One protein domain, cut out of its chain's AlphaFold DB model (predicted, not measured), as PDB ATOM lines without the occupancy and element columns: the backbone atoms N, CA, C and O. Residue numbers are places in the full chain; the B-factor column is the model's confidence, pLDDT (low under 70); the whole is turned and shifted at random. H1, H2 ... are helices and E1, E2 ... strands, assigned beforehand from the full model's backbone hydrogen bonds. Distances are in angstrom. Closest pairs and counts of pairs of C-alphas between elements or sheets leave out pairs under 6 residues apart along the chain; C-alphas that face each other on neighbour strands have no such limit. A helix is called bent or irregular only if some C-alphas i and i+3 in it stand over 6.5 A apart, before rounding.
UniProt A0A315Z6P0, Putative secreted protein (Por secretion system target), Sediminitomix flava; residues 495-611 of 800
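This is residues 495 to 611 of the 800 residues of the protein "Putative secreted protein (Por secretion system target)" of Sediminitomix flava (UniProt A0A315Z6P0). A small three-stranded sheet, E1 E2 E3, has the long helix H3 across one face, and the hairpin E4 E5 lies beyond the last residues of H3, toward one end of an elongated shape. H1 and H2 are two short helices that only graze the sheet, and residues 594 to 611 run back from E5 without a named element. The 117 printed residues run E1 E2 H1 H2 E3 H3 E4 E5, mixed in class, with 51 in named elements, under half. Both sheets are antiparallel; the whole is compact, with a radius of gyration of the C-alphas of 15.4 A and spans of 49 by 26 by 23 A.

Look first at E1, residues 495 to 499, and E2, residues 503 to 508, a hairpin with N 496 and O 507 2.9 A apart. E3, residues 539 to 542, is E2's other antiparallel neighbour, with N 506 and O 539 at 2.8 A. H3, residues 557 to 576, makes two layers with this sheet, a helix on one face, at a height of 8.5 A, across the strands at 69 degrees to E1 on the local plane; C-alphas 498 and 570 are the closest of E1 and H3, 6.2 A. H1, residues 527 to 530, touches H3 at Leu 529 and Gly 571, closest C-alphas 6.4 A, with residues 567 to 571 of H3 alone. H2, residues 533 to 536, and H1 only just touch, only at the corner, with 3 pairs of C-alphas within 8 A, the closest those of Pro 528 and Ala 536, 5.5 A. E4, residues 579 to 582, and E5, residues 590 to 593, form an antiparallel hairpin apart from E1, E2 and E3, with N 593 and O 579 at 2.8 A. In H3, 14 of 16 O i to N i+4 pairs are within hydrogen-bond range; H1 and H2 are too short for one.

Find C-alpha 495 at (-47.228, 42.768, -17.561), where E1 begins; E2 is 17.2 A long. H3 runs 27.9 A from C-alpha 557 at (-49.812, 57.681, -35.426), and is irregular, with C-alphas 558 and 561 7.7 A apart. E5 ends at C-alpha 593, (-50.325, 27.245, -23.854).

The C-alphas of Ser 587 and Glu 609 are the two farthest apart, 49.1 A. The printed part has no cut; the links E2 to H1 and E3 to H3 are long. No printed residue is under 70 in pLDDT.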
ATOM      1  N   ARG A 495     -47.760  42.047 -16.412       94.50
ATOM      2  CA  ARG A 495     -47.228  42.768 -17.561       94.50
ATOM      3  C   ARG A 495     -45.994  42.048 -18.090       94.50
ATOM      4  O   ARG A 495     -45.095  41.734 -17.323       94.50
ATOM      5  N   ALA A 496     -45.924  41.848 -19.396       96.94
ATOM      6  CA  ALA A 496     -44.729  41.344 -20.059       96.94
ATOM      7  C   ALA A 496     -43.980  42.491 -20.745       96.94
ATOM      8  O   ALA A 496     -44.591  43.503 -21.113       96.94
ATOM      9  N   TYR A 497     -42.673  42.335 -20.930       97.81
ATOM     10  CA  TYR A 497     -41.836  43.283 -21.652       97.81
ATOM     11  C   TYR A 497     -40.837  42.583 -22.574       97.81
ATOM     12  O   TYR A 497     -40.414  41.459 -22.320       97.81
ATOM     13  N   LEU A 498     -40.471  43.290 -23.641       98.12
ATOM     14  CA  LEU A 498     -39.398  42.957 -24.571       98.12
ATOM     15  C   LEU A 498     -38.543  44.207 -24.748       98.12
ATOM     16  O   LEU A 498     -39.072  45.301 -24.971       98.12
ATOM     17  N   ARG A 499     -37.226  44.059 -24.638       97.31
ATOM     18  CA  ARG A 499     -36.274  45.155 -24.835       97.31
ATOM     19  C   ARG A 499     -35.261  44.777 -25.902       97.31
ATOM     20  O   ARG A 499     -34.809  43.643 -25.955       97.31
ATOM     21  N   SER A 500     -34.912  45.749 -26.727       95.75
ATOM     22  CA  SER A 500     -33.894  45.663 -27.772       95.75
ATOM     23  C   SER A 500     -32.986  46.887 -27.689       95.75
ATOM     24  O   SER A 500     -33.188  47.749 -26.830       95.75
ATOM     25  N   GLU A 501     -32.013  46.993 -28.589       91.12
ATOM     26  CA  GLU A 501     -31.112  48.150 -28.628       91.12
ATOM     27  C   GLU A 501     -31.884  49.458 -28.851       91.12
ATOM     28  O   GLU A 501     -31.616  50.470 -28.206       91.12
ATOM     29  N   ASN A 502     -32.886  49.411 -29.731       94.81
ATOM     30  CA  ASN A 502     -33.584  50.596 -30.217       94.81
ATOM     31  C   ASN A 502     -34.945  50.827 -29.557       94.81
ATOM     32  O   ASN A 502     -35.447  51.946 -29.582       94.81
ATOM     33  N   PHE A 503     -35.555  49.797 -28.969       97.88
ATOM     34  CA  PHE A 503     -36.931  49.880 -28.479       97.88
ATOM     35  C   PHE A 503     -37.129  49.124 -27.172       97.88
ATOM     36  O   PHE A 503     -36.622  48.013 -26.997       97.88
ATOM     37  N   ALA A 504     -37.951  49.700 -26.297       98.38
ATOM     38  CA  ALA A 504     -38.489  49.035 -25.120       98.38
ATOM     39  C   ALA A 504     -40.012  48.969 -25.221       98.38
ATOM     40  O   ALA A 504     -40.688  49.998 -25.234       98.38
ATOM     41  N   PHE A 505     -40.555  47.755 -25.277       98.75
ATOM     42  CA  PHE A 505     -41.987  47.515 -25.374       98.75
ATOM     43  C   PHE A 505     -42.498  46.731 -24.169       98.75
ATOM     44  O   PHE A 505     -41.836  45.831 -23.655       98.75
ATOM     45  N   SER A 506     -43.708  47.044 -23.721       98.38
ATOM     46  CA  SER A 506     -44.402  46.250 -22.714       98.38
ATOM     47  C   SER A 506     -45.918  46.319 -22.870       98.38
ATOM     48  O   SER A 506     -46.471  47.295 -23.380       98.38
ATOM     49  N   MET A 507     -46.605  45.283 -22.390       98.12
ATOM     50  CA  MET A 507     -48.063  45.159 -22.457       98.12
ATOM     51  C   MET A 507     -48.595  44.260 -21.344       98.12
ATOM     52  O   MET A 507     -47.854  43.470 -20.757       98.12
ATOM     53  N   LYS A 508     -49.896  44.329 -21.067       96.00
ATOM     54  CA  LYS A 508     -50.550  43.403 -20.134       96.00
ATOM     55  C   LYS A 508     -50.411  41.963 -20.583       96.00
ATOM     56  O   LYS A 508     -50.702  41.643 -21.728       96.00
ATOM     57  N   ALA A 509     -50.073  41.086 -19.643       93.25
ATOM     58  CA  ALA A 509     -50.044  39.646 -19.885       93.25
ATOM     59  C   ALA A 509     -51.399  38.980 -19.589       93.25
ATOM     60  O   ALA A 509     -51.691  37.896 -20.090       93.25
ATOM     61  N   ARG A 510     -52.259  39.615 -18.776       90.81
ATOM     62  CA  ARG A 510     -53.565  39.066 -18.376       90.81
ATOM     63  C   ARG A 510     -54.655  40.135 -18.347       90.81
ATOM     64  O   ARG A 510     -54.413  41.304 -18.049       90.81
ATOM     65  N   LYS A 511     -55.902  39.710 -18.587       88.88
ATOM     66  CA  LYS A 511     -57.089  40.575 -18.449       88.88
ATOM     67  C   LYS A 511     -57.331  41.004 -17.005       88.88
ATOM     68  O   LYS A 511     -57.704  42.146 -16.744       88.88
ATOM     69  N   LYS A 512     -57.174  40.060 -16.078       82.50
ATOM     70  CA  LYS A 512     -57.312  40.257 -14.636       82.50
ATOM     71  C   LYS A 512     -56.013  39.819 -13.983       82.50
ATOM     72  O   LYS A 512     -55.525  38.748 -14.318       82.50
ATOM     73  N   SER A 513     -55.541  40.589 -13.010       72.38
ATOM     74  CA  SER A 513     -54.308  40.288 -12.273       72.38
ATOM     75  C   SER A 513     -54.449  39.166 -11.234       72.38
ATOM     76  O   SER A 513     -53.565  38.952 -10.412       72.38
ATOM     77  N   ASN A 514     -55.603  38.494 -11.187       72.88
ATOM     78  CA  ASN A 514     -55.799  37.377 -10.275       72.88
ATOM     79  C   ASN A 514     -55.182  36.123 -10.884       72.88
ATOM     80  O   ASN A 514     -55.358  35.848 -12.071       72.88
ATOM     81  N   LYS A 515     -54.535  35.331 -10.030       74.81
ATOM     82  CA  LYS A 515     -54.035  34.008 -10.390       74.81
ATOM     83  C   LYS A 515     -55.178  33.143 -10.916       74.81
ATOM     84  O   LYS A 515     -56.184  33.029 -10.203       74.81
ATOM     85  N   PRO A 516     -55.032  32.550 -12.108       80.31
ATOM     86  CA  PRO A 516     -56.069  31.718 -12.689       80.31
ATOM     87  C   PRO A 516     -56.352  30.531 -11.759       80.31
ATOM     88  O   PRO A 516     -55.456  29.993 -11.106       80.31
ATOM     89  N   LYS A 517     -57.629  30.179 -11.633       84.81
ATOM     90  CA  LYS A 517     -58.084  29.035 -10.837       84.81
ATOM     91  C   LYS A 517     -58.425  27.851 -11.723       84.81
ATOM     92  O   LYS A 517     -58.484  27.976 -12.947       84.81
ATOM     93  N   GLU A 518     -58.654  26.692 -11.112       84.88
ATOM     94  CA  GLU A 518     -59.232  25.547 -11.820       84.88
ATOM     95  C   GLU A 518     -60.434  25.980 -12.682       84.88
ATOM     96  O   GLU A 518     -61.362  26.629 -12.198       84.88
ATOM     97  N   GLY A 519     -60.402  25.633 -13.971       87.94
ATOM     98  CA  GLY A 519     -61.417  26.031 -14.953       87.94
ATOM     99  C   GLY A 519     -61.169  27.379 -15.644       87.94
ATOM    100  O   GLY A 519     -61.836  27.666 -16.633       87.94
ATOM    101  N   GLU A 520     -60.205  28.178 -15.181       88.88
ATOM    102  CA  GLU A 520     -59.800  29.452 -15.799       88.88
ATOM    103  C   GLU A 520     -58.426  29.378 -16.488       88.88
ATOM    104  O   GLU A 520     -58.129  30.246 -17.314       88.88
ATOM    105  N   LEU A 521     -57.618  28.350 -16.191       90.31
ATOM    106  CA  LEU A 521     -56.255  28.173 -16.715       90.31
ATOM    107  C   LEU A 521     -56.217  28.274 -18.254       90.31
ATOM    108  O   LEU A 521     -56.869  27.509 -18.965       90.31
ATOM    109  N   ASN A 522     -55.469  29.252 -18.759       89.94
ATOM    110  CA  ASN A 522     -55.258  29.626 -20.163       89.94
ATOM    111  C   ASN A 522     -56.531  29.952 -20.973       89.94
ATOM    112  O   ASN A 522     -56.453  30.146 -22.185       89.94
ATOM    113  N   THR A 523     -57.703  30.089 -20.344       90.19
ATOM    114  CA  THR A 523     -58.973  30.354 -21.056       90.19
ATOM    115  C   THR A 523     -58.993  31.682 -21.819       90.19
ATOM    116  O   THR A 523     -59.690  31.814 -22.823       90.19
ATOM    117  N   LEU A 524     -58.225  32.671 -21.353       92.00
ATOM    118  CA  LEU A 524     -58.084  33.998 -21.959       92.00
ATOM    119  C   LEU A 524     -56.623  34.315 -22.300       92.00
ATOM    120  O   LEU A 524     -56.241  35.484 -22.322       92.00
ATOM    121  N   VAL A 525     -55.806  33.291 -22.559       93.69
ATOM    122  CA  VAL A 525     -54.363  33.462 -22.783       93.69
ATOM    123  C   VAL A 525     -54.053  34.345 -23.999       93.69
ATOM    124  O   VAL A 525     -53.118  35.130 -23.958       93.69
ATOM    125  N   THR A 526     -54.895  34.320 -25.038       96.12
ATOM    126  CA  THR A 526     -54.767  35.168 -26.239       96.12
ATOM    127  C   THR A 526     -55.507  36.505 -26.137       96.12
ATOM    128  O   THR A 526     -55.474  37.306 -27.074       96.12
ATOM    129  N   TRP A 527     -56.187  36.795 -25.020       96.69
ATOM    130  CA  TRP A 527     -56.883  38.075 -24.842       96.69
ATOM    131  C   TRP A 527     -55.960  39.287 -25.053       96.69
ATOM    132  O   TRP A 527     -56.376  40.198 -25.773       96.69
ATOM    133  N   PRO A 528     -54.712  39.307 -24.533       96.50
ATOM    134  CA  PRO A 528     -53.814  40.434 -24.756       96.50
ATOM    135  C   PRO A 528     -53.442  40.681 -26.217       96.50
ATOM    136  O   PRO A 528     -53.048  41.794 -26.537       96.50
ATOM    137  N   LEU A 529     -53.581  39.690 -27.105       98.06
ATOM    138  CA  LEU A 529     -53.345  39.828 -28.549       98.06
ATOM    139  C   LEU A 529     -54.586  40.317 -29.310       98.06
ATOM    140  O   LEU A 529     -54.469  40.847 -30.408       98.06
ATOM    141  N   THR A 530     -55.782  40.144 -28.741       96.56
ATOM    142  CA  THR A 530     -57.057  40.327 -29.460       96.56
ATOM    143  C   THR A 530     -57.896  41.506 -28.961       96.56
ATOM    144  O   THR A 530     -58.815  41.937 -29.656       96.56
ATOM    145  N   CYS A 531     -57.614  42.044 -27.771       97.88
ATOM    146  CA  CYS A 531     -58.306  43.221 -27.230       97.88
ATOM    147  C   CYS A 531     -57.871  44.542 -27.899       97.88
ATOM    148  O   CYS A 531     -56.999  44.553 -28.774       97.88
ATOM    149  N   SER A 532     -58.460  45.677 -27.502       98.00
ATOM    150  CA  SER A 532     -57.979  46.984 -27.973       98.00
ATOM    151  C   SER A 532     -56.574  47.289 -27.428       98.00
ATOM    152  O   SER A 532     -56.124  46.663 -26.464       98.00
ATOM    153  N   ARG A 533     -55.861  48.249 -28.033       97.31
ATOM    154  CA  ARG A 533     -54.519  48.652 -27.568       97.31
ATOM    155  C   ARG A 533     -54.575  49.247 -26.161       97.31
ATOM    156  O   ARG A 533     -53.728  48.953 -25.326       97.31
ATOM    157  N   GLU A 534     -55.627  50.010 -25.884       96.56
ATOM    158  CA  GLU A 534     -55.896  50.630 -24.586       96.56
ATOM    159  C   GLU A 534     -56.157  49.569 -23.510       96.56
ATOM    160  O   GLU A 534     -55.638  49.676 -22.402       96.56
ATOM    161  N   ASP A 535     -56.904  48.511 -23.841       97.06
ATOM    162  CA  ASP A 535     -57.159  47.387 -22.933       97.06
ATOM    163  C   ASP A 535     -55.884  46.574 -22.646       97.06
ATOM    164  O   ASP A 535     -55.674  46.131 -21.506       97.06
ATOM    165  N   ALA A 536     -55.038  46.386 -23.667       97.25
ATOM    166  CA  ALA A 536     -53.717  45.766 -23.556       97.25
ATOM    167  C   ALA A 536     -52.697  46.662 -22.831       97.25
ATOM    168  O   ALA A 536     -51.652  46.169 -22.402       97.25
ATOM    169  N   GLU A 537     -53.011  47.949 -22.649       97.62
ATOM    170  CA  GLU A 537     -52.193  48.929 -21.935       97.62
ATOM    171  C   GLU A 537     -50.752  48.977 -22.472       97.62
ATOM    172  O   GLU A 537     -49.777  48.806 -21.728       97.62
ATOM    173  N   LEU A 538     -50.630  49.175 -23.789       98.44
ATOM    174  CA  LEU A 538     -49.343  49.207 -24.484       98.44
ATOM    175  C   LEU A 538     -48.464  50.355 -23.972       98.44
ATOM    176  O   LEU A 538     -48.946  51.468 -23.738       98.44
ATOM    177  N   ALA A 539     -47.172  50.074 -23.826       98.38
ATOM    178  CA  ALA A 539     -46.140  51.092 -23.704       98.38
ATOM    179  C   ALA A 539     -44.975  50.754 -24.635       98.38
ATOM    180  O   ALA A 539     -44.467  49.635 -24.591       98.38
ATOM    181  N   LEU A 540     -44.573  51.719 -25.458       98.69
ATOM    182  CA  LEU A 540     -43.454  51.630 -26.390       98.69
ATOM    183  C   LEU A 540     -42.600  52.880 -26.208       98.69
ATOM    184  O   LEU A 540     -43.129  53.987 -26.278       98.69
ATOM    185  N   PHE A 541     -41.302  52.695 -25.999       98.25
ATOM    186  CA  PHE A 541     -40.314  53.768 -25.938       98.25
ATOM    187  C   PHE A 541     -39.301  53.578 -27.066       98.25
ATOM    188  O   PHE A 541     -38.774  52.477 -27.248       98.25
ATOM    189  N   ASP A 542     -39.040  54.648 -27.815       96.88
ATOM    190  CA  ASP A 542     -38.006  54.685 -28.849       96.88
ATOM    191  C   ASP A 542     -36.677  55.134 -28.233       96.88
ATOM    192  O   ASP A 542     -36.412  56.325 -28.054       96.88
ATOM    193  N   LEU A 543     -35.827  54.164 -27.901       94.88
ATOM    194  CA  LEU A 543     -34.565  54.382 -27.194       94.88
ATOM    195  C   LEU A 543     -33.524  55.118 -28.048       94.88
ATOM    196  O   LEU A 543     -32.529  55.611 -27.511       94.88
ATOM    197  N   ARG A 544     -33.751  55.240 -29.363       90.62
ATOM    198  CA  ARG A 544     -32.875  55.999 -30.269       90.62
ATOM    199  C   ARG A 544     -32.914  57.497 -29.966       90.62
ATOM    200  O   ARG A 544     -31.914  58.186 -30.152       90.62
ATOM    201  N   VAL A 545     -34.054  57.992 -29.474       89.06
ATOM    202  CA  VAL A 545     -34.279  59.410 -29.132       89.06
ATOM    203  C   VAL A 545     -34.663  59.630 -27.670       89.06
ATOM    204  O   VAL A 545     -34.523  60.741 -27.165       89.06
ATOM    205  N   ASP A 546     -35.102  58.583 -26.971       91.50
ATOM    206  CA  ASP A 546     -35.575  58.623 -25.589       91.50
ATOM    207  C   ASP A 546     -34.973  57.475 -24.760       91.50
ATOM    208  O   ASP A 546     -35.651  56.554 -24.307       91.50
ATOM    209  N   LYS A 547     -33.655  57.539 -24.532       89.50
ATOM    210  CA  LYS A 547     -32.935  56.580 -23.668       89.50
ATOM    211  C   LYS A 547     -33.436  56.571 -22.217       89.50
ATOM    212  O   LYS A 547     -33.136  55.635 -21.483       89.50
ATOM    213  N   GLY A 548     -34.127  57.632 -21.795       90.31
ATOM    214  CA  GLY A 548     -34.687  57.778 -20.455       90.31
ATOM    215  C   GLY A 548     -36.088  57.189 -20.300       90.31
ATOM    216  O   GLY A 548     -36.597  57.184 -19.185       90.31
ATOM    217  N   GLU A 549     -36.694  56.667 -21.372       95.81
ATOM    218  CA  GLU A 549     -38.023  56.040 -21.343       95.81
ATOM    219  C   GLU A 549     -39.109  56.978 -20.776       95.81
ATOM    220  O   GLU A 549     -39.961  56.576 -19.980       95.81
ATOM    221  N   HIS A 550     -39.053  58.252 -21.167       92.12
ATOM    222  CA  HIS A 550     -39.938  59.321 -20.700       92.12
ATOM    223  C   HIS A 550     -41.232  59.438 -21.515       92.12
ATOM    224  O   HIS A 550     -42.270  59.849 -20.997       92.12
ATOM    225  N   ASN A 551     -41.197  59.101 -22.806       93.88
ATOM    226  CA  ASN A 551     -42.282  59.340 -23.748       93.88
ATOM    227  C   ASN A 551     -42.808  58.027 -24.333       93.88
ATOM    228  O   ASN A 551     -42.229  57.455 -25.254       93.88
ATOM    229  N   ASN A 552     -43.961  57.580 -23.835       97.50
ATOM    230  CA  ASN A 552     -44.666  56.444 -24.416       97.50
ATOM    231  C   ASN A 552     -45.270  56.821 -25.782       97.50
ATOM    232  O   ASN A 552     -46.241  57.576 -25.843       97.50
ATOM    233  N   VAL A 553     -44.726  56.253 -26.858       97.38
ATOM    234  CA  VAL A 553     -45.134  56.500 -28.250       97.38
ATOM    235  C   VAL A 553     -46.098  55.447 -28.803       97.38
ATOM    236  O   VAL A 553     -46.490  55.535 -29.959       97.38
ATOM    237  N   ALA A 554     -46.538  54.461 -28.008       98.00
ATOM    238  CA  ALA A 554     -47.347  53.329 -28.496       98.00
ATOM    239  C   ALA A 554     -48.681  53.706 -29.177       98.00
ATOM    240  O   ALA A 554     -49.283  52.869 -29.848       98.00
ATOM    241  N   TYR A 555     -49.157  54.936 -28.975       97.19
ATOM    242  CA  TYR A 555     -50.419  55.451 -29.518       97.19
ATOM    243  C   TYR A 555     -50.216  56.598 -30.518       97.19
ATOM    244  O   TYR A 555     -51.195  57.127 -31.046       97.19
ATOM    245  N   ASP A 556     -48.967  56.992 -30.772       96.56
ATOM    246  CA  ASP A 556     -48.648  58.027 -31.748       96.56
ATOM    247  C   ASP A 556     -48.801  57.437 -33.160       96.56
ATOM    248  O   ASP A 556     -48.339  56.328 -33.422       96.56
ATOM    249  N   GLU A 557     -49.432  58.173 -34.085       96.38
ATOM    250  CA  GLU A 557     -49.812  57.681 -35.426       96.38
ATOM    251  C   GLU A 557     -48.653  57.010 -36.180       96.38
ATOM    252  O   GLU A 557     -48.838  55.963 -36.794       96.38
ATOM    253  N   ALA A 558     -47.444  57.568 -36.068       96.19
ATOM    254  CA  ALA A 558     -46.246  57.039 -36.712       96.19
ATOM    255  C   ALA A 558     -45.781  55.678 -36.155       96.19
ATOM    256  O   ALA A 558     -45.091  54.948 -36.855       96.19
ATOM    257  N   TYR A 559     -46.145  55.324 -34.920       97.81
ATOM    258  CA  TYR A 559     -45.641  54.145 -34.205       97.81
ATOM    259  C   TYR A 559     -46.674  53.017 -34.074       97.81
ATOM    260  O   TYR A 559     -46.346  51.965 -33.528       97.81
ATOM    261  N   ILE A 560     -47.909  53.197 -34.557       97.56
ATOM    262  CA  ILE A 560     -49.003  52.228 -34.359       97.56
ATOM    263  C   ILE A 560     -48.657  50.841 -34.921       97.56
ATOM    264  O   ILE A 560     -48.833  49.842 -34.223       97.56
ATOM    265  N   GLU A 561     -48.138  50.773 -36.150       98.38
ATOM    266  CA  GLU A 561     -47.765  49.500 -36.784       98.38
ATOM    267  C   GLU A 561     -46.608  48.819 -36.035       98.38
ATOM    268  O   GLU A 561     -46.624  47.608 -35.818       98.38
ATOM    269  N   LEU A 562     -45.641  49.604 -35.546       98.56
ATOM    270  CA  LEU A 562     -44.535  49.094 -34.737       98.56
ATOM    271  C   LEU A 562     -45.012  48.546 -33.388       98.56
ATOM    272  O   LEU A 562     -44.589  47.469 -32.966       98.56
ATOM    273  N   ALA A 563     -45.910  49.265 -32.711       98.56
ATOM    274  CA  ALA A 563     -46.480  48.837 -31.439       98.56
ATOM    275  C   ALA A 563     -47.280  47.532 -31.587       98.56
ATOM    276  O   ALA A 563     -47.185  46.653 -30.728       98.56
ATOM    277  N   ASP A 564     -48.023  47.367 -32.683       98.56
ATOM    278  CA  ASP A 564     -48.730  46.120 -32.991       98.56
ATOM    279  C   ASP A 564     -47.788  44.976 -33.351       98.56
ATOM    280  O   ASP A 564     -48.024  43.832 -32.951       98.56
ATOM    281  N   TRP A 565     -46.711  45.262 -34.082       98.62
ATOM    282  CA  TRP A 565     -45.686  44.268 -34.368       98.62
ATOM    283  C   TRP A 565     -45.076  43.740 -33.064       98.62
ATOM    284  O   TRP A 565     -45.080  42.529 -32.830       98.62
ATOM    285  N   PHE A 566     -44.667  44.633 -32.155       98.81
ATOM    286  CA  PHE A 566     -44.136  44.237 -30.850       98.81
ATOM    287  C   PHE A 566     -45.168  43.502 -29.995       98.81
ATOM    288  O   PHE A 566     -44.825  42.513 -29.347       98.81
ATOM    289  N   ARG A 567     -46.434  43.939 -30.013       98.69
ATOM    290  CA  ARG A 567     -47.539  43.258 -29.326       98.69
ATOM    291  C   ARG A 567     -47.643  41.796 -29.752       98.69
ATOM    292  O   ARG A 567     -47.779  40.924 -28.897       98.69
ATOM    293  N   ASN A 568     -47.560  41.532 -31.054       98.56
ATOM    294  CA  ASN A 568     -47.599  40.177 -31.591       98.56
ATOM    295  C   ASN A 568     -46.315  39.402 -31.280       98.56
ATOM    296  O   ASN A 568     -46.419  38.273 -30.812       98.56
ATOM    297  N   LYS A 569     -45.124  39.992 -31.471       98.69
ATOM    298  CA  LYS A 569     -43.842  39.325 -31.174       98.69
ATOM    299  C   LYS A 569     -43.755  38.920 -29.704       98.69
ATOM    300  O   LYS A 569     -43.640  37.736 -29.407       98.69
ATOM    301  N   LEU A 570     -43.898  39.879 -28.788       98.62
ATOM    302  CA  LEU A 570     -43.853  39.619 -27.350       98.62
ATOM    303  C   LEU A 570     -44.988  38.688 -26.911       98.62
ATOM    304  O   LEU A 570     -44.755  37.756 -26.149       98.62
ATOM    305  N   GLY A 571     -46.218  38.927 -27.376       98.25
ATOM    306  CA  GLY A 571     -47.370  38.128 -26.971       98.25
ATOM    307  C   GLY A 571     -47.307  36.681 -27.463       98.25
ATOM    308  O   GLY A 571     -47.673  35.786 -26.710       98.25
ATOM    309  N   ASN A 572     -46.809  36.424 -28.675       98.56
ATOM    310  CA  ASN A 572     -46.599  35.059 -29.163       98.56
ATOM    311  C   ASN A 572     -45.580  34.307 -28.304       98.56
ATOM    312  O   ASN A 572     -45.828  33.152 -27.985       98.56
ATOM    313  N   ILE A 573     -44.515  34.980 -27.858       98.38
ATOM    314  CA  ILE A 573     -43.521  34.399 -26.951       98.38
ATOM    315  C   ILE A 573     -44.159  34.090 -25.588       98.38
ATOM    316  O   ILE A 573     -44.459  32.947 -25.268       98.38
ATOM    317  N   VAL A 574     -44.484  35.114 -24.798       97.38
ATOM    318  CA  VAL A 574     -44.816  34.927 -23.368       97.38
ATOM    319  C   VAL A 574     -46.187  34.292 -23.110       97.38
ATOM    320  O   VAL A 574     -46.484  33.887 -21.980       97.38
ATOM    321  N   LEU A 575     -47.063  34.260 -24.124       96.75
ATOM    322  CA  LEU A 575     -48.418  33.702 -24.037       96.75
ATOM    323  C   LEU A 575     -48.581  32.403 -24.827       96.75
ATOM    324  O   LEU A 575     -49.448  31.594 -24.478       96.75
ATOM    325  N   GLY A 576     -47.803  32.226 -25.892       97.06
ATOM    326  CA  GLY A 576     -47.993  31.175 -26.885       97.06
ATOM    327  C   GLY A 576     -46.837  30.200 -27.016       97.06
ATOM    328  O   GLY A 576     -47.057  29.160 -27.629       97.06
ATOM    329  N   ASP A 577     -45.675  30.482 -26.437       97.25
ATOM    330  CA  ASP A 577     -44.526  29.586 -26.408       97.25
ATOM    331  C   ASP A 577     -44.359  29.083 -24.973       97.25
ATOM    332  O   ASP A 577     -43.993  29.824 -24.069       97.25
ATOM    333  N   GLY A 578     -44.800  27.859 -24.696       93.69
ATOM    334  CA  GLY A 578     -44.536  27.215 -23.413       93.69
ATOM    335  C   GLY A 578     -45.289  27.739 -22.186       93.69
ATOM    336  O   GLY A 578     -45.054  27.182 -21.112       93.69
ATOM    337  N   ARG A 579     -46.190  28.736 -22.272       93.50
ATOM    338  CA  ARG A 579     -46.772  29.396 -21.080       93.50
ATOM    339  C   ARG A 579     -47.535  28.440 -20.167       93.50
ATOM    340  O   ARG A 579     -48.610  27.948 -20.520       93.50
ATOM    341  N   ILE A 580     -47.066  28.325 -18.934       90.69
ATOM    342  CA  ILE A 580     -47.695  27.600 -17.841       90.69
ATOM    343  C   ILE A 580     -48.609  28.506 -17.016       90.69
ATOM    344  O   ILE A 580     -48.207  29.545 -16.500       90.69
ATOM    345  N   GLU A 581     -49.843  28.065 -16.795       89.19
ATOM    346  CA  GLU A 581     -50.700  28.609 -15.745       89.19
ATOM    347  C   GLU A 581     -51.047  27.531 -14.726       89.19
ATOM    348  O   GLU A 581     -51.488  26.445 -15.093       89.19
ATOM    349  N   CYS A 582     -50.893  27.852 -13.443       83.88
ATOM    350  CA  CYS A 582     -51.125  26.924 -12.339       83.88
ATOM    351  C   CYS A 582     -52.268  27.401 -11.443       83.88
ATOM    352  O   CYS A 582     -52.501  28.599 -11.314       83.88
ATOM    353  N   ASP A 583     -52.928  26.480 -10.740       82.25
ATOM    354  CA  ASP A 583     -53.678  26.829  -9.532       82.25
ATOM    355  C   ASP A 583     -52.843  26.493  -8.294       82.25
ATOM    356  O   ASP A 583     -52.874  25.374  -7.787       82.25
ATOM    357  N   TRP A 584     -52.131  27.489  -7.765       74.19
ATOM    358  CA  TRP A 584     -51.258  27.361  -6.585       74.19
ATOM    359  C   TRP A 584     -51.975  26.967  -5.279       74.19
ATOM    360  O   TRP A 584     -51.328  26.823  -4.248       74.19
ATOM    361  N   ASN A 585     -53.304  26.816  -5.288       75.50
ATOM    362  CA  ASN A 585     -54.052  26.287  -4.145       75.50
ATOM    363  C   ASN A 585     -54.285  24.769  -4.227       75.50
ATOM    364  O   ASN A 585     -54.911  24.206  -3.326       75.50
ATOM    365  N   LYS A 586     -53.868  24.113  -5.314       74.31
ATOM    366  CA  LYS A 586     -54.095  22.689  -5.566       74.31
ATOM    367  C   LYS A 586     -52.786  21.983  -5.896       74.31
ATOM    368  O   LYS A 586     -51.894  22.547  -6.520       74.31
ATOM    369  N   SER A 587     -52.694  20.717  -5.495       71.75
ATOM    370  CA  SER A 587     -51.552  19.875  -5.847       71.75
ATOM    371  C   SER A 587     -51.572  19.577  -7.346       71.75
ATOM    372  O   SER A 587     -52.572  19.063  -7.849       71.75
ATOM    373  N   ASN A 588     -50.477  19.923  -8.029       76.00
ATOM    374  CA  ASN A 588     -50.200  19.598  -9.428       76.00
ATOM    375  C   ASN A 588     -51.376  19.856 -10.401       76.00
ATOM    376  O   ASN A 588     -51.767  18.982 -11.173       76.00
ATOM    377  N   LEU A 589     -51.971  21.052 -10.344       82.00
ATOM    378  CA  LEU A 589     -52.982  21.483 -11.311       82.00
ATOM    379  C   LEU A 589     -52.461  22.660 -12.132       82.00
ATOM    380  O   LEU A 589     -52.319  23.772 -11.615       82.00
ATOM    381  N   TRP A 590     -52.221  22.411 -13.413       87.75
ATOM    382  CA  TRP A 590     -51.672  23.381 -14.350       87.75
ATOM    383  C   TRP A 590     -52.168  23.129 -15.779       87.75
ATOM    384  O   TRP A 590     -52.767  22.092 -16.069       87.75
ATOM    385  N   ASN A 591     -51.944  24.095 -16.668       91.00
ATOM    386  CA  ASN A 591     -52.171  23.972 -18.104       91.00
ATOM    387  C   ASN A 591     -51.079  24.728 -18.880       91.00
ATOM    388  O   ASN A 591     -50.560  25.736 -18.398       91.00
ATOM    389  N   ARG A 592     -50.732  24.237 -20.076       92.88
ATOM    390  CA  ARG A 592     -49.714  24.832 -20.955       92.88
ATOM    391  C   ARG A 592     -50.355  25.393 -22.219       92.88
ATOM    392  O   ARG A 592     -51.160  24.726 -22.865       92.88
ATOM    393  N   SER A 593     -49.971  26.610 -22.587       95.62
ATOM    394  CA  SER A 593     -50.325  27.245 -23.854       95.62
ATOM    395  C   SER A 593     -49.121  27.268 -24.784       95.62
ATOM    396  O   SER A 593     -48.144  27.948 -24.495       95.62
ATOM    397  N   ASN A 594     -49.250  26.553 -25.905       96.56
ATOM    398  CA  ASN A 594     -48.246  26.424 -26.965       96.56
ATOM    399  C   ASN A 594     -48.834  26.810 -28.342       96.56
ATOM    400  O   ASN A 594     -48.636  26.105 -29.329       96.56
ATOM    401  N   PHE A 595     -49.664  27.859 -28.435       97.62
ATOM    402  CA  PHE A 595     -50.276  28.232 -29.727       97.62
ATOM    403  C   PHE A 595     -49.286  28.864 -30.725       97.62
ATOM    404  O   PHE A 595     -49.625  28.995 -31.900       97.62
ATOM    405  N   ALA A 596     -48.104  29.268 -30.260       97.88
ATOM    406  CA  ALA A 596     -47.024  29.880 -31.026       97.88
ATOM    407  C   ALA A 596     -45.663  29.317 -30.569       97.88
ATOM    408  O   ALA A 596     -44.745  30.066 -30.256       97.88
ATOM    409  N   GLU A 597     -45.565  27.989 -30.492       96.94
ATOM    410  CA  GLU A 597     -44.337  27.279 -30.116       96.94
ATOM    411  C   GLU A 597     -43.154  27.664 -31.022       96.94
ATOM    412  O   GLU A 597     -43.292  27.698 -32.250       96.94
ATOM    413  N   GLY A 598     -42.002  27.957 -30.414       96.12
ATOM    414  CA  GLY A 598     -40.799  28.424 -31.107       96.12
ATOM    415  C   GLY A 598     -40.820  29.905 -31.503       96.12
ATOM    416  O   GLY A 598     -40.009  30.319 -32.330       96.12
ATOM    417  N   ALA A 599     -41.739  30.707 -30.956       97.69
ATOM    418  CA  ALA A 599     -41.764  32.153 -31.176       97.69
ATOM    419  C   ALA A 599     -40.569  32.875 -30.529       97.69
ATOM    420  O   ALA A 599     -40.189  33.957 -30.996       97.69
ATOM    421  N   ASP A 600     -39.983  32.288 -29.479       97.00
ATOM    422  CA  ASP A 600     -38.788  32.793 -28.797       97.00
ATOM    423  C   ASP A 600     -37.480  32.390 -29.511       97.00
ATOM    424  O   ASP A 600     -36.555  31.789 -28.955       97.00
ATOM    425  N   ASP A 601     -37.413  32.750 -30.791       95.75
ATOM    426  CA  ASP A 601     -36.301  32.517 -31.723       95.75
ATOM    427  C   ASP A 601     -35.065  33.405 -31.483       95.75
ATOM    428  O   ASP A 601     -34.084  33.300 -32.217       95.75
ATOM    429  N   LYS A 602     -35.115  34.304 -30.488       96.00
ATOM    430  CA  LYS A 602     -34.093  35.320 -30.178       96.00
ATOM    431  C   LYS A 602     -33.775  36.305 -31.316       96.00
ATOM    432  O   LYS A 602     -32.830  37.078 -31.185       96.00
ATOM    433  N   VAL A 603     -34.560  36.348 -32.397       95.56
ATOM    434  CA  VAL A 603     -34.348  37.225 -33.563       95.56
ATOM    435  C   VAL A 603     -35.346  38.384 -33.575       95.56
ATOM    436  O   VAL A 603     -36.549  38.206 -33.385       95.56
ATOM    437  N   LEU A 604     -34.843  39.597 -33.829       94.88
ATOM    438  CA  LEU A 604     -35.655  40.809 -33.943       94.88
ATOM    439  C   LEU A 604     -35.720  41.295 -35.402       94.88
ATOM    440  O   LEU A 604     -34.861  42.046 -35.857       94.88
ATOM    441  N   ASP A 605     -36.752  40.883 -36.133       94.12
ATOM    442  CA  ASP A 605     -36.934  41.109 -37.573       94.12
ATOM    443  C   ASP A 605     -38.037  42.140 -37.881       94.12
ATOM    444  O   ASP A 605     -39.000  41.882 -38.606       94.12
ATOM    445  N   ILE A 606     -37.897  43.347 -37.327       96.69
ATOM    446  CA  ILE A 606     -38.871  44.431 -37.523       96.69
ATOM    447  C   ILE A 606     -38.880  44.878 -39.001       96.69
ATOM    448  O   ILE A 606     -37.831  45.283 -39.518       96.69
ATOM    449  N   PRO A 607     -40.043  44.892 -39.685       97.31
ATOM    450  CA  PRO A 607     -40.168  45.479 -41.017       97.31
ATOM    451  C   PRO A 607     -39.751  46.953 -41.020       97.31
ATOM    452  O   PRO A 607     -40.212  47.744 -40.194       97.31
ATOM    453  N   LYS A 608     -38.874  47.342 -41.953       94.31
ATOM    454  CA  LYS A 608     -38.283  48.693 -41.989       94.31
ATOM    455  C   LYS A 608     -39.343  49.784 -42.122       94.31
ATOM    456  O   LYS A 608     -39.188  50.849 -41.543       94.31
ATOM    457  N   GLU A 609     -40.421  49.504 -42.842       95.62
ATOM    458  CA  GLU A 609     -41.567  50.392 -43.030       95.62
ATOM    459  C   GLU A 609     -42.350  50.685 -41.741       95.62
ATOM    460  O   GLU A 609     -43.086  51.667 -41.699       95.62
ATOM    461  N   PHE A 610     -42.203  49.859 -40.698       96.81
ATOM    462  CA  PHE A 610     -42.831  50.102 -39.398       96.81
ATOM    463  C   PHE A 610     -41.979  51.002 -38.508       96.81
ATOM    464  O   PHE A 610     -42.498  51.572 -37.557       96.81
ATOM    465  N   ILE A 611     -40.683  51.140 -38.796       95.50
ATOM    466  CA  ILE A 611     -39.757  51.938 -37.995       95.50
ATOM    467  C   ILE A 611     -39.840  53.400 -38.450       95.50
ATOM    468  O   ILE A 611     -39.461  53.698 -39.583       95.50
TER     469      ILE A 611